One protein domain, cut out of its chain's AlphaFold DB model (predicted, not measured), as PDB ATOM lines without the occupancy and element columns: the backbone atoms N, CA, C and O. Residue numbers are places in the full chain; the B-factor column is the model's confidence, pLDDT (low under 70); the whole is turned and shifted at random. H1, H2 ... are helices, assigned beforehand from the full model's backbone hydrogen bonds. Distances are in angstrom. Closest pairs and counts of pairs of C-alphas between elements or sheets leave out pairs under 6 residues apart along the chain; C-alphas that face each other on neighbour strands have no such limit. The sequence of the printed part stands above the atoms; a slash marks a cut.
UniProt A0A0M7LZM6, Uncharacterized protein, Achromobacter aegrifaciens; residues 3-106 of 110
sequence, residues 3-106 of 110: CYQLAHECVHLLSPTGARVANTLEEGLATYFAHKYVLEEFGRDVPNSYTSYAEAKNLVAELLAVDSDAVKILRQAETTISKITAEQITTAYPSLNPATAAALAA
ATOM      1  N   CYS A   3     -13.261 -92.900-165.511       94.56
ATOM      2  CA  CYS A   3     -13.362 -92.044-166.698       94.56
ATOM      3  C   CYS A   3     -13.463 -92.835-168.011       94.56
ATOM      4  O   CYS A   3     -14.202 -92.433-168.898       94.56
ATOM      5  N   TYR A   4     -12.771 -93.978-168.113       95.44
ATOM      6  CA  TYR A   4     -12.893 -94.884-169.260       95.44
ATOM      7  C   TYR A   4     -14.328 -95.407-169.398       95.44
ATOM      8  O   TYR A   4     -14.919 -95.317-170.465       95.44
ATOM      9  N   GLN A   5     -14.900 -95.924-168.302       94.56
ATOM     10  CA  GLN A   5     -16.259 -96.471-168.314       94.56
ATOM     11  C   GLN A   5     -17.288 -95.389-168.636       94.56
ATOM     12  O   GLN A   5     -18.189 -95.626-169.427       94.56
ATOM     13  N   LEU A   6     -17.124 -94.189-168.077       95.81
ATOM     14  CA  LEU A   6     -18.000 -93.067-168.394       95.81
ATOM     15  C   LEU A   6     -17.929 -92.694-169.882       95.81
ATOM     16  O   LEU A   6     -18.967 -92.537-170.514       95.81
ATOM     17  N   ALA A   7     -16.723 -92.594-170.449       95.94
ATOM     18  CA  ALA A   7     -16.541 -92.286-171.866       95.94
ATOM     19  C   ALA A   7     -17.141 -93.368-172.784       95.94
ATOM     20  O   ALA A   7     -17.734 -93.028-173.805       95.94
ATOM     21  N   HIS A   8     -17.040 -94.646-172.400       95.56
ATOM     22  CA  HIS A   8     -17.667 -95.770-173.110       95.56
ATOM     23  C   HIS A   8     -19.193 -95.617-173.138       95.56
ATOM     24  O   HIS A   8     -19.796 -95.559-174.206       95.56
ATOM     25  N   GLU A   9     -19.818 -95.452-171.969       94.75
ATOM     26  CA  GLU A   9     -21.277 -95.330-171.851       94.75
ATOM     27  C   GLU A   9     -21.834 -94.069-172.530       94.75
ATOM     28  O   GLU A   9     -22.946 -94.086-173.058       94.75
ATOM     29  N   CYS A  10     -21.058 -92.980-172.595       94.94
ATOM     30  CA  CYS A  10     -21.438 -91.775-173.335       94.94
ATOM     31  C   CYS A  10     -21.736 -92.049-174.818       94.94
ATOM     32  O   CYS A  10     -22.587 -91.370-175.393       94.94
ATOM     33  N   VAL A  11     -21.074 -93.029-175.443       93.88
ATOM     34  CA  VAL A  11     -21.328 -93.374-176.849       93.88
ATOM     35  C   VAL A  11     -22.684 -94.058-177.017       93.88
ATOM     36  O   VAL A  11     -23.421 -93.706-177.938       93.88
ATOM     37  N   HIS A  12     -23.075 -94.945-176.100       91.94
ATOM     38  CA  HIS A  12     -24.397 -95.588-176.127       91.94
ATOM     39  C   HIS A  12     -25.547 -94.573-176.011       91.94
ATOM     40  O   HIS A  12     -26.622 -94.756-176.588       91.94
ATOM     41  N   LEU A  13     -25.313 -93.433-175.349       91.38
ATOM     42  CA  LEU A  13     -26.289 -92.338-175.273       91.38
ATOM     43  C   LEU A  13     -26.549 -91.643-176.622       91.38
ATOM     44  O   LEU A  13     -27.525 -90.902-176.740       91.38
ATOM     45  N   LEU A  14     -25.724 -91.873-177.650       88.38
ATOM     46  CA  LEU A  14     -25.920 -91.307-178.991       88.38
ATOM     47  C   LEU A  14     -26.978 -92.055-179.816       88.38
ATOM     48  O   LEU A  14     -27.402 -91.555-180.861       88.38
ATOM     49  N   SER A  15     -27.379 -93.257-179.400       85.56
ATOM     50  CA  SER A  15     -28.409 -94.071-180.060       85.56
ATOM     51  C   SER A  15     -29.196 -94.885-179.028       85.56
ATOM     52  O   SER A  15     -29.146 -96.113-179.042       85.56
ATOM     53  N   PRO A  16     -29.939 -94.226-178.119       81.94
ATOM     54  CA  PRO A  16     -30.630 -94.916-177.040       81.94
ATOM     55  C   PRO A  16     -31.762 -95.778-177.607       81.94
ATOM     56  O   PRO A  16     -32.790 -95.271-178.052       81.94
ATOM     57  N   THR A  17     -31.588 -97.097-177.578       78.56
ATOM     58  CA  THR A  17     -32.613 -98.050-178.036       78.56
ATOM     59  C   THR A  17     -33.505 -98.552-176.900       78.56
ATOM     60  O   THR A  17     -34.536 -99.169-177.155       78.56
ATOM     61  N   GLY A  18     -33.105 -98.332-175.639       70.88
ATOM     62  CA  GLY A  18     -33.743 -98.928-174.456       70.88
ATOM     63  C   GLY A  18     -33.560-100.450-174.354       70.88
ATOM     64  O   GLY A  18     -33.981-101.055-173.368       70.88
ATOM     65  N   ALA A  19     -32.920-101.068-175.348       69.38
ATOM     66  CA  ALA A  19     -32.604-102.482-175.396       69.38
ATOM     67  C   ALA A  19     -31.133-102.695-175.036       69.38
ATOM     68  O   ALA A  19     -30.267-101.886-175.350       69.38
ATOM     69  N   ARG A  20     -30.834-103.830-174.405       66.94
ATOM     70  CA  ARG A  20     -29.470-104.198-173.998       66.94
ATOM     71  C   ARG A  20     -28.658-104.833-175.138       66.94
ATOM     72  O   ARG A  20     -27.807-105.677-174.878       66.94
ATOM     73  N   VAL A  21     -28.993-104.508-176.386       75.25
ATOM     74  CA  VAL A  21     -28.458-105.166-177.584       75.25
ATOM     75  C   VAL A  21     -27.697-104.131-178.400       75.25
ATOM     76  O   VAL A  21     -28.305-103.341-179.117       75.25
ATOM     77  N   ALA A  22     -26.374-104.147-178.269       86.38
ATOM     78  CA  ALA A  22     -25.457-103.411-179.125       86.38
ATOM     79  C   ALA A  22     -24.873-104.363-180.185       86.38
ATOM     80  O   ALA A  22     -24.697-105.563-179.940       86.38
ATOM     81  N   ASN A  23     -24.596-103.842-181.379       93.88
ATOM     82  CA  ASN A  23     -23.816-104.568-182.378       93.88
ATOM     83  C   ASN A  23     -22.323-104.244-182.214       93.88
ATOM     84  O   ASN A  23     -21.930-103.380-181.424       93.88
ATOM     85  N   THR A  24     -21.487-104.950-182.965       97.19
ATOM     86  CA  THR A  24     -20.029-104.792-182.912       97.19
ATOM     87  C   THR A  24     -19.587-103.367-183.245       97.19
ATOM     88  O   THR A  24     -18.644-102.870-182.635       97.19
ATOM     89  N   LEU A  25     -20.278-102.678-184.157       97.12
ATOM     90  CA  LEU A  25     -20.016-101.276-184.480       97.12
ATOM     91  C   LEU A  25     -20.221-100.362-183.266       97.12
ATOM     92  O   LEU A  25     -19.354 -99.545-182.965       97.12
ATOM     93  N   GLU A  26     -21.346-100.490-182.563       96.06
ATOM     94  CA  GLU A  26     -21.661 -99.646-181.408       96.06
ATOM     95  C   GLU A  26     -20.662 -99.850-180.257       96.06
ATOM     96  O   GLU A  26     -20.096 -98.880-179.751       96.06
ATOM     97  N   GLU A  27     -20.366-101.103-179.903       95.88
ATOM     98  CA  GLU A  27     -19.382-101.430-178.857       95.88
ATOM     99  C   GLU A  27     -17.950-101.070-179.268       95.88
ATOM    100  O   GLU A  27     -17.153-100.594-178.454       95.88
ATOM    101  N   GLY A  28     -17.616-101.241-180.548       97.06
ATOM    102  CA  GLY A  28     -16.330-100.840-181.103       97.06
ATOM    103  C   GLY A  28     -16.120 -99.329-181.034       97.06
ATOM    104  O   GLY A  28     -15.035 -98.885-180.657       97.06
ATOM    105  N   LEU A  29     -17.153 -98.532-181.328       97.25
ATOM    106  CA  LEU A  29     -17.108 -97.071-181.217       97.25
ATOM    107  C   LEU A  29     -16.965 -96.626-179.766       97.25
ATOM    108  O   LEU A  29     -16.123 -95.775-179.472       97.25
ATOM    109  N   ALA A  30     -17.746 -97.227-178.867       96.19
ATOM    110  CA  ALA A  30     -17.667 -96.963-177.436       96.19
ATOM    111  C   ALA A  30     -16.252 -97.234-176.902       96.19
ATOM    112  O   ALA A  30     -15.637 -96.365-176.281       96.19
ATOM    113  N   THR A  31     -15.677 -98.376-177.278       97.00
ATOM    114  CA  THR A  31     -14.313 -98.769-176.900       97.00
ATOM    115  C   THR A  31     -13.260 -97.842-177.519       97.00
ATOM    116  O   THR A  31     -12.355 -97.372-176.826       97.00
ATOM    117  N   TYR A  32     -13.361 -97.546-178.820       97.31
ATOM    118  CA  TYR A  32     -12.406 -96.701-179.543       97.31
ATOM    119  C   TYR A  32     -12.329 -95.295-178.940       97.31
ATOM    120  O   TYR A  32     -11.240 -94.830-178.591       97.31
ATOM    121  N   PHE A  33     -13.476 -94.631-178.767       96.75
ATOM    122  CA  PHE A  33     -13.510 -93.271-178.234       96.75
ATOM    123  C   PHE A  33     -13.181 -93.214-176.740       96.75
ATOM    124  O   PHE A  33     -12.536 -92.255-176.318       96.75
ATOM    125  N   ALA A  34     -13.516 -94.242-175.952       96.75
ATOM    126  CA  ALA A  34     -13.100 -94.320-174.552       96.75
ATOM    127  C   ALA A  34     -11.574 -94.422-174.402       96.75
ATOM    128  O   ALA A  34     -10.985 -93.704-173.591       96.75
ATOM    129  N   HIS A  35     -10.914 -95.268-175.204       96.50
ATOM    130  CA  HIS A  35      -9.448 -95.333-175.244       96.50
ATOM    131  C   HIS A  35      -8.836 -94.008-175.689       96.50
ATOM    132  O   HIS A  35      -7.918 -93.514-175.036       96.50
ATOM    133  N   LYS A  36      -9.348 -93.433-176.786       96.06
ATOM    134  CA  LYS A  36      -8.855 -92.164-177.326       96.06
ATOM    135  C   LYS A  36      -8.925 -91.056-176.277       96.06
ATOM    136  O   LYS A  36      -7.911 -90.430-176.000       96.06
ATOM    137  N   TYR A  37     -10.080 -90.898-175.631       96.81
ATOM    138  CA  TYR A  37     -10.276 -89.924-174.561       96.81
ATOM    139  C   TYR A  37      -9.286 -90.122-173.409       96.81
ATOM    140  O   TYR A  37      -8.656 -89.170-172.959       96.81
ATOM    141  N   VAL A  38      -9.110 -91.358-172.925       96.62
ATOM    142  CA  VAL A  38      -8.211 -91.588-171.786       96.62
ATOM    143  C   VAL A  38      -6.745 -91.343-172.146       96.62
ATOM    144  O   VAL A  38      -5.990 -90.815-171.324       96.62
ATOM    145  N   LEU A  39      -6.352 -91.693-173.368       96.12
ATOM    146  CA  LEU A  39      -5.012 -91.431-173.870       96.12
ATOM    147  C   LEU A  39      -4.751 -89.926-173.998       96.12
ATOM    148  O   LEU A  39      -3.712 -89.463-173.536       96.12
ATOM    149  N   GLU A  40      -5.686 -89.175-174.583       96.69
ATOM    150  CA  GLU A  40      -5.558 -87.730-174.819       96.69
ATOM    151  C   GLU A  40      -5.573 -86.923-173.510       96.69
ATOM    152  O   GLU A  40      -4.719 -86.061-173.317       96.69
ATOM    153  N   GLU A  41      -6.471 -87.244-172.575       97.19
ATOM    154  CA  GLU A  41      -6.651 -86.457-171.346       97.19
ATOM    155  C   GLU A  41      -5.722 -86.872-170.197       97.19
ATOM    156  O   GLU A  41      -5.373 -86.055-169.344       97.19
ATOM    157  N   PHE A  42      -5.318 -88.146-170.134       95.62
ATOM    158  CA  PHE A  42      -4.532 -88.668-169.008       95.62
ATOM    159  C   PHE A  42      -3.173 -89.243-169.410       95.62
ATOM    160  O   PHE A  42      -2.411 -89.634-168.521       95.62
ATOM    161  N   GLY A  43      -2.858 -89.330-170.709       95.31
ATOM    162  CA  GLY A  43      -1.596 -89.898-171.196       95.31
ATOM    163  C   GLY A  43      -1.424 -91.378-170.846       95.31
ATOM    164  O   GLY A  43      -0.300 -91.835-170.635       95.31
ATOM    165  N   ARG A  44      -2.529 -92.123-170.698       90.25
ATOM    166  CA  ARG A  44      -2.526 -93.535-170.283       90.25
ATOM    167  C   ARG A  44      -3.279 -94.394-171.279       90.25
ATOM    168  O   ARG A  44      -4.350 -94.017-171.733       90.25
ATOM    169  N   ASP A  45      -2.757 -95.589-171.521       88.25
ATOM    170  CA  ASP A  45      -3.520 -96.641-172.182       88.25
ATOM    171  C   ASP A  45      -4.205 -97.529-171.135       88.25
ATOM    172  O   ASP A  45      -3.666 -97.780-170.051       88.25
ATOM    173  N   VAL A  46      -5.417 -97.978-171.445       87.94
ATOM    174  CA  VAL A  46      -6.228 -98.829-170.570       87.94
ATOM    175  C   VAL A  46      -6.370-100.175-171.258       87.94
ATOM    176  O   VAL A  46      -6.876-100.212-172.367       87.94
ATOM    177  N   PRO A  47      -5.963-101.300-170.658       86.06
ATOM    178  CA  PRO A  47      -6.125-102.588-171.316       86.06
ATOM    179  C   PRO A  47      -7.610-102.938-171.476       86.06
ATOM    180  O   PRO A  47      -8.417-102.710-170.570       86.06
ATOM    181  N   ASN A  48      -7.951-103.549-172.610       84.31
ATOM    182  CA  ASN A  48      -9.267-104.143-172.811       84.31
ATOM    183  C   ASN A  48      -9.440-105.362-171.902       84.31
ATOM    184  O   ASN A  48      -8.565-106.225-171.833       84.31
ATOM    185  N   SER A  49     -10.593-105.455-171.240       79.50
ATOM    186  CA  SER A  49     -10.898-106.575-170.339       79.50
ATOM    187  C   SER A  49     -11.158-107.893-171.078       79.50
ATOM    188  O   SER A  49     -10.959-108.955-170.496       79.50
ATOM    189  N   TYR A  50     -11.615-107.831-172.335       88.69
ATOM    190  CA  TYR A  50     -11.902-108.994-173.183       88.69
ATOM    191  C   TYR A  50     -11.392-108.754-174.604       88.69
ATOM    192  O   TYR A  50     -11.312-107.609-175.058       88.69
ATOM    193  N   THR A  51     -11.069-109.839-175.309       92.69
ATOM    194  CA  THR A  51     -10.607-109.801-176.706       92.69
ATOM    195  C   THR A  51     -11.676-109.256-177.648       92.69
ATOM    196  O   THR A  51     -11.339-108.485-178.539       92.69
ATOM    197  N   SER A  52     -12.952-109.549-177.382       95.12
ATOM    198  CA  SER A  52     -14.114-109.055-178.134       95.12
ATOM    199  C   SER A  52     -14.126-107.526-178.276       95.12
ATOM    200  O   SER A  52     -14.288-106.999-179.374       95.12
ATOM    201  N   TYR A  53     -13.850-106.789-177.195       95.75
ATOM    202  CA  TYR A  53     -13.735-105.324-177.237       95.75
ATOM    203  C   TYR A  53     -12.532-104.843-178.060       95.75
ATOM    204  O   TYR A  53     -12.618-103.842-178.772       95.75
ATOM    205  N   ALA A  54     -11.400-105.550-177.988       95.75
ATOM    206  CA  ALA A  54     -10.219-105.209-178.777       95.75
ATOM    207  C   ALA A  54     -10.458-105.418-180.278       95.75
ATOM    208  O   ALA A  54     -10.096-104.559-181.078       95.75
ATOM    209  N   GLU A  55     -11.107-106.521-180.647       96.62
ATOM    210  CA  GLU A  55     -11.490-106.834-182.024       96.62
ATOM    211  C   GLU A  55     -12.481-105.801-182.570       96.62
ATOM    212  O   GLU A  55     -12.234-105.218-183.626       96.62
ATOM    213  N   ALA A  56     -13.537-105.481-181.815       97.44
ATOM    214  CA  ALA A  56     -14.507-104.455-182.197       97.44
ATOM    215  C   ALA A  56     -13.849-103.077-182.394       97.44
ATOM    216  O   ALA A  56     -14.106-102.400-183.392       97.44
ATOM    217  N   LYS A  57     -12.944-102.678-181.486       97.25
ATOM    218  CA  LYS A  57     -12.160-101.440-181.623       97.25
ATOM    219  C   LYS A  57     -11.329-101.432-182.908       97.25
ATOM    220  O   LYS A  57     -11.268-100.403-183.576       97.25
ATOM    221  N   ASN A  58     -10.685-102.549-183.246       96.94
ATOM    222  CA  ASN A  58      -9.844-102.648-184.440       96.94
ATOM    223  C   ASN A  58     -10.675-102.544-185.726       96.94
ATOM    224  O   ASN A  58     -10.305-101.782-186.614       96.94
ATOM    225  N   LEU A  59     -11.830-103.212-185.790       98.00
ATOM    226  CA  LEU A  59     -12.755-103.101-186.926       98.00
ATOM    227  C   LEU A  59     -13.243-101.657-187.123       98.00
ATOM    228  O   LEU A  59     -13.335-101.163-188.246       98.00
ATOM    229  N   VAL A  60     -13.530-100.950-186.027       97.94
ATOM    230  CA  VAL A  60     -13.894 -99.527-186.080       97.94
ATOM    231  C   VAL A  60     -12.715 -98.660-186.509       97.94
ATOM    232  O   VAL A  60     -12.901 -97.735-187.296       97.94
ATOM    233  N   ALA A  61     -11.500 -98.958-186.050       97.31
ATOM    234  CA  ALA A  61     -10.306 -98.252-186.498       97.31
ATOM    235  C   ALA A  61     -10.069 -98.434-188.007       97.31
ATOM    236  O   ALA A  61      -9.718 -97.463-188.671       97.31
ATOM    237  N   GLU A  62     -10.314 -99.627-188.561       96.75
ATOM    238  CA  GLU A  62     -10.277 -99.870-190.011       96.75
ATOM    239  C   GLU A  62     -11.293 -98.996-190.756       96.75
ATOM    240  O   GLU A  62     -10.932 -98.336-191.729       96.75
ATOM    241  N   LEU A  63     -12.542 -98.931-190.280       97.50
ATOM    242  CA  LEU A  63     -13.575 -98.072-190.870       97.50
ATOM    243  C   LEU A  63     -13.178 -96.586-190.825       97.50
ATOM    244  O   LEU A  63     -13.266 -95.891-191.835       97.50
ATOM    245  N   LEU A  64     -12.717 -96.101-189.671       96.81
ATOM    246  CA  LEU A  64     -12.339 -94.696-189.478       96.81
ATOM    247  C   LEU A  64     -11.040 -94.312-190.202       96.81
ATOM    248  O   LEU A  64     -10.809 -93.131-190.450       96.81
ATOM    249  N   ALA A  65     -10.196 -95.288-190.543       96.00
ATOM    250  CA  ALA A  65      -9.024 -95.073-191.386       96.00
ATOM    251  C   ALA A  65      -9.397 -94.864-192.863       96.00
ATOM    252  O   ALA A  65      -8.659 -94.189-193.578       96.00
ATOM    253  N   VAL A  66     -10.528 -95.422-193.314       95.88
ATOM    254  CA  VAL A  66     -11.083 -95.138-194.649       95.88
ATOM    255  C   VAL A  66     -11.666 -93.728-194.682       95.88
ATOM    256  O   VAL A  66     -11.351 -92.961-195.589       95.88
ATOM    257  N   ASP A  67     -12.490 -93.386-193.691       96.50
ATOM    258  CA  ASP A  67     -13.062 -92.049-193.540       96.50
ATOM    259  C   ASP A  67     -13.334 -91.741-192.059       96.50
ATOM    260  O   ASP A  67     -14.116 -92.417-191.387       96.50
ATOM    261  N   SER A  68     -12.720 -90.673-191.545       95.81
ATOM    262  CA  SER A  68     -12.905 -90.237-190.157       95.81
ATOM    263  C   SER A  68     -14.341 -89.811-189.833       95.81
ATOM    264  O   SER A  68     -14.744 -89.845-188.669       95.81
ATOM    265  N   ASP A  69     -15.123 -89.426-190.844       96.12
ATOM    266  CA  ASP A  69     -16.533 -89.065-190.713       96.12
ATOM    267  C   ASP A  69     -17.476 -90.236-191.032       96.12
ATOM    268  O   ASP A  69     -18.698 -90.051-191.056       96.12
ATOM    269  N   ALA A  70     -16.949 -91.462-191.180       96.12
ATOM    270  CA  ALA A  70     -17.719 -92.589-191.692       96.12
ATOM    271  C   ALA A  70     -19.026 -92.845-190.935       96.12
ATOM    272  O   ALA A  70     -20.090 -93.039-191.525       96.12
ATOM    273  N   VAL A  71     -18.958 -92.784-189.606       93.94
ATOM    274  CA  VAL A  71     -20.104 -93.001-188.718       93.94
ATOM    275  C   VAL A  71     -21.152 -91.902-188.875       93.94
ATOM    276  O   VAL A  71     -22.346 -92.186-188.808       93.94
ATOM    277  N   LYS A  72     -20.742 -90.647-189.102       93.88
ATOM    278  CA  LYS A  72     -21.687 -89.544-189.335       93.88
ATOM    279  C   LYS A  72     -22.456 -89.771-190.630       93.88
ATOM    280  O   LYS A  72     -23.667 -89.593-190.635       93.88
ATOM    281  N   ILE A  73     -21.762 -90.191-191.687       95.69
ATOM    282  CA  ILE A  73     -22.354 -90.489-192.997       95.69
ATOM    283  C   ILE A  73     -23.329 -91.666-192.890       95.69
ATOM    284  O   ILE A  73     -24.477 -91.542-193.303       95.69
ATOM    285  N   LEU A  74     -22.930 -92.775-192.258       96.00
ATOM    286  CA  LEU A  74     -23.818 -93.932-192.069       96.00
ATOM    287  C   LEU A  74     -25.075 -93.562-191.272       96.00
ATOM    288  O   LEU A  74     -26.178 -93.990-191.614       96.00
ATOM    289  N   ARG A  75     -24.932 -92.689-190.266       94.94
ATOM    290  CA  ARG A  75     -26.056 -92.211-189.453       94.94
ATOM    291  C   ARG A  75     -27.043 -91.304-190.186       94.94
ATOM    292  O   ARG A  75     -28.153 -91.112-189.689       94.94
ATOM    293  N   GLN A  76     -26.679 -90.773-191.356       94.25
ATOM    294  CA  GLN A  76     -27.633 -90.087-192.233       94.25
ATOM    295  C   GLN A  76     -28.615 -91.074-192.878       94.25
ATOM    296  O   GLN A  76     -29.753 -90.696-193.144       94.25
ATOM    297  N   ALA A  77     -28.198 -92.326-193.105       92.62
ATOM    298  CA  ALA A  77     -29.037 -93.378-193.676       92.62
ATOM    299  C   ALA A  77     -29.796 -94.186-192.606       92.62
ATOM    300  O   ALA A  77     -30.962 -94.515-192.807       92.62
ATOM    301  N   GLU A  78     -29.163 -94.486-191.469       94.06
ATOM    302  CA  GLU A  78     -29.793 -95.151-190.320       94.06
ATOM    303  C   GLU A  78     -29.327 -94.501-189.016       94.06
ATOM    304  O   GLU A  78     -28.167 -94.599-188.624       94.06
ATOM    305  N   THR A  79     -30.243 -93.831-188.319       92.44
ATOM    306  CA  THR A  79     -29.921 -93.042-187.123       92.44
ATOM    307  C   THR A  79     -29.416 -93.896-185.957       92.44
ATOM    308  O   THR A  79     -28.580 -93.424-185.178       92.44
ATOM    309  N   THR A  80     -29.918 -95.126-185.833       92.19
ATOM    310  CA  THR A  80     -29.614 -96.062-184.746       92.19
ATOM    311  C   THR A  80     -28.364 -96.867-185.078       92.19
ATOM    312  O   THR A  80     -28.411 -97.749-185.931       92.19
ATOM    313  N   ILE A  81     -27.256 -96.627-184.369       94.12
ATOM    314  CA  ILE A  81     -25.959 -97.264-184.681       94.12
ATOM    315  C   ILE A  81     -26.060 -98.799-184.737       94.12
ATOM    316  O   ILE A  81     -25.588 -99.415-185.693       94.12
ATOM    317  N   SER A  82     -26.742 -99.417-183.770       93.25
ATOM    318  CA  SER A  82     -26.926-100.875-183.707       93.25
ATOM    319  C   SER A  82     -27.788-101.476-184.822       93.25
ATOM    320  O   SER A  82     -27.834-102.698-184.956       93.25
ATOM    321  N   LYS A  83     -28.465-100.650-185.630       94.00
ATOM    322  CA  LYS A  83     -29.266-101.095-186.782       94.00
ATOM    323  C   LYS A  83     -28.571-100.897-188.126       94.00
ATOM    324  O   LYS A  83     -29.116-101.333-189.136       94.00
ATOM    325  N   ILE A  84     -27.393-100.270-188.146       95.69
ATOM    326  CA  ILE A  84     -26.612-100.110-189.373       95.69
ATOM    327  C   ILE A  84     -26.233-101.498-189.902       95.69
ATOM    328  O   ILE A  84     -25.612-102.292-189.192       95.69
ATOM    329  N   THR A  85     -26.609-101.786-191.147       96.94
ATOM    330  CA  THR A  85     -26.379-103.091-191.780       96.94
ATOM    331  C   THR A  85     -25.069-103.134-192.567       96.94
ATOM    332  O   THR A  85     -24.503-102.107-192.951       96.94
ATOM    333  N   ALA A  86     -24.592-104.344-192.864       97.50
ATOM    334  CA  ALA A  86     -23.399-104.544-193.684       97.50
ATOM    335  C   ALA A  86     -23.578-103.981-195.106       97.50
ATOM    336  O   ALA A  86     -22.641-103.426-195.683       97.50
ATOM    337  N   GLU A  87     -24.787-104.073-195.663       97.31
ATOM    338  CA  GLU A  87     -25.134-103.519-196.974       97.31
ATOM    339  C   GLU A  87     -25.039-101.993-196.966       97.31
ATOM    340  O   GLU A  87     -24.494-101.406-197.899       97.31
ATOM    341  N   GLN A  88     -25.510-101.335-195.901       97.50
ATOM    342  CA  GLN A  88     -25.378 -99.882-195.762       97.50
ATOM    343  C   GLN A  88     -23.907 -99.463-195.670       97.50
ATOM    344  O   GLN A  88     -23.501 -98.512-196.339       97.50
ATOM    345  N   ILE A  89     -23.095-100.207-194.908       97.62
ATOM    346  CA  ILE A  89     -21.653 -99.955-194.780       97.62
ATOM    347  C   ILE A  89     -20.947-100.111-196.130       97.62
ATOM    348  O   ILE A  89     -20.228 -99.211-196.552       97.62
ATOM    349  N   THR A  90     -21.165-101.228-196.823       97.12
ATOM    350  CA  THR A  90     -20.513-101.515-198.115       97.12
ATOM    351  C   THR A  90     -21.009-100.619-199.247       97.12
ATOM    352  O   THR A  90     -20.239-100.304-200.149       97.12
ATOM    353  N   THR A  91     -22.260-100.154-199.190       96.50
ATOM    354  CA  THR A  91     -22.783 -99.162-200.144       96.50
ATOM    355  C   THR A  91     -22.100 -97.807-199.963       96.50
ATOM    356  O   THR A  91     -21.738 -97.174-200.952       96.50
ATOM    357  N   ALA A  92     -21.906 -97.362-198.715       96.31
ATOM    358  CA  ALA A  92     -21.228 -96.100-198.415       96.31
ATOM    359  C   ALA A  92     -19.706 -96.180-198.634       96.31
ATOM    360  O   ALA A  92     -19.104 -95.221-199.109       96.31
ATOM    361  N   TYR A  93     -19.099 -97.335-198.339       96.19
ATOM    362  CA  TYR A  93     -17.656 -97.577-198.445       96.19
ATOM    363  C   TYR A  93     -17.351 -98.850-199.246       96.19
ATOM    364  O   TYR A  93     -16.963 -99.867-198.665       96.19
ATOM    365  N   PRO A  94     -17.445 -98.810-200.589       94.56
ATOM    366  CA  PRO A  94     -17.185 -99.980-201.433       94.56
ATOM    367  C   PRO A  94     -15.748-100.516-201.352       94.56
ATOM    368  O   PRO A  94     -15.491-101.656-201.727       94.56
ATOM    369  N   SER A  95     -14.798 -99.694-200.891       92.50
ATOM    370  CA  SER A  95     -13.398-100.080-200.685       92.50
ATOM    371  C   SER A  95     -13.151-100.820-199.369       92.50
ATOM    372  O   SER A  95     -12.073-101.389-199.195       92.50
ATOM    373  N   LEU A  96     -14.103-100.794-198.429       94.75
ATOM    374  CA  LEU A  96     -13.986-101.530-197.175       94.75
ATOM    375  C   LEU A  96     -14.172-103.025-197.446       94.75
ATOM    376  O   LEU A  96     -15.047-103.426-198.213       94.75
ATOM    377  N   ASN A  97     -13.369-103.863-196.789       94.88
ATOM    378  CA  ASN A  97     -13.518-105.308-196.891       94.88
ATOM    379  C   ASN A  97     -14.949-105.723-196.472       94.88
ATOM    380  O   ASN A  97     -15.351-105.432-195.340       94.88
ATOM    381  N   PRO A  98     -15.714-106.435-197.324       95.88
ATOM    382  CA  PRO A  98     -17.062-106.887-196.982       95.88
ATOM    383  C   PRO A  98     -17.126-107.733-195.704       95.88
ATOM    384  O   PRO A  98     -18.120-107.680-194.984       95.88
ATOM    385  N   ALA A  99     -16.059-108.473-195.379       96.94
ATOM    386  CA  ALA A  99     -15.967-109.217-194.125       96.94
ATOM    387  C   ALA A  99     -15.906-108.284-192.901       96.94
ATOM    388  O   ALA A  99     -16.571-108.552-191.903       96.94
ATOM    389  N   THR A 100     -15.180-107.163-192.995       96.81
ATOM    390  CA  THR A 100     -15.139-106.122-191.952       96.81
ATOM    391  C   THR A 100     -16.519-105.488-191.776       96.81
ATOM    392  O   THR A 100     -16.993-105.353-190.651       96.81
ATOM    393  N   ALA A 101     -17.214-105.170-192.873       97.50
ATOM    394  CA  ALA A 101     -18.577-104.635-192.820       97.50
ATOM    395  C   ALA A 101     -19.573-105.611-192.166       97.50
ATOM    396  O   ALA A 101     -20.371-105.207-191.319       97.50
ATOM    397  N   ALA A 102     -19.502-106.897-192.520       97.94
ATOM    398  CA  ALA A 102     -20.326-107.941-191.913       97.94
ATOM    399  C   ALA A 102     -20.040-108.101-190.414       97.94
ATOM    400  O   ALA A 102     -20.974-108.190-189.618       97.94
ATOM    401  N   ALA A 103     -18.764-108.085-190.018       97.94
ATOM    402  CA  ALA A 103     -18.365-108.172-188.617       97.94
ATOM    403  C   ALA A 103     -18.856-106.964-187.804       97.94
ATOM    404  O   ALA A 103     -19.400-107.147-186.719       97.94
ATOM    405  N   LEU A 104     -18.748-105.746-188.345       97.62
ATOM    406  CA  LEU A 104     -19.247-104.521-187.706       97.62
ATOM    407  C   LEU A 104     -20.766-104.557-187.465       97.62
ATOM    408  O   LEU A 104     -21.230-104.128-186.410       97.62
ATOM    409  N   ALA A 105     -21.538-105.087-188.413       97.19
ATOM    410  CA  ALA A 105     -22.994-105.177-188.292       97.19
ATOM    411  C   ALA A 105     -23.476-106.353-187.418       97.19
ATOM    412  O   ALA A 105     -24.643-106.386-187.023       97.19
ATOM    413  N   ALA A 106     -22.609-107.323-187.108       97.00
ATOM    414  CA  ALA A 106     -22.972-108.501-186.326       97.00
ATOM    415  C   ALA A 106     -23.260-108.157-184.848       97.00
ATOM    416  O   ALA A 106     -22.662-107.219-184.310       97.00
TER     417      ALA A 106
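Overview. This is residues 3 to 106 of the 110 residues of an uncharacterized protein of Achromobacter aegrifaciens (UniProt A0A0M7LZM6). The long helix H2 and the shorter H1, folded back beside it, make a helical hairpin; H3 crosses the first part of H2, and the three short helices H4, H5 and H6 cluster at that end, away from H1. The helices mostly cross rather than run side by side. The printed part has 104 residues with six named helices, H1 to H6 in order along the chain, and no named strand: the class is all helix. It is compact, with a radius of gyration of the C-alphas of 13.2 A and spans of 37 by 30 by 23 A.

Along the chain. H2, residues 24 to 42, is the longest helix, 26.3 A from C-alpha 24 at (-20.029, -104.792, -182.912) to C-alpha 42. H3, residues 51 to 66, measures 23.2 A. H1, residues 3 to 12, measures 14.9 A and begins with C-alpha 3 at (-13.362, -92.044, -166.698). H4 is residues 70 to 77, H5 86 to 92, and H6 98 to 105, ending with C-alpha 105 at (-22.994, -105.177, -188.292).

Arrangement. H1 and H2 touch as a hairpin, opposite ways at a shallow tilt of 34.8 degrees, only just short of steep; their closest C-alphas, His 8 and Ala 30, are 4.5 A apart. H2 touches H3 with residues 24 to 32 alone, about perpendicular at 85 degrees; the closest C-alphas are Gly 28 and Ala 56, 4.2 A. H5 and H6 touch at a steep tilt of 66 degrees, closest at the C-alphas of Ala 86 and Ala 101, 4.9 A. H1 is apart from H3, H4, H5 and H6. Every O i to N i+4 pair is within hydrogen-bond range in H2, H3, H5 and H6, against 4 of 6 in H1 and 3 of 4 in H4.

Size, cuts and confidence. The two farthest C-alphas, Phe 42 and Glu 87, are 37.8 A apart. The printed part has no cut. The link from H1 to H2, 11 residues, is long. Mean pLDDT of the printed part is 93.7; residues 19 to 20 are under 70.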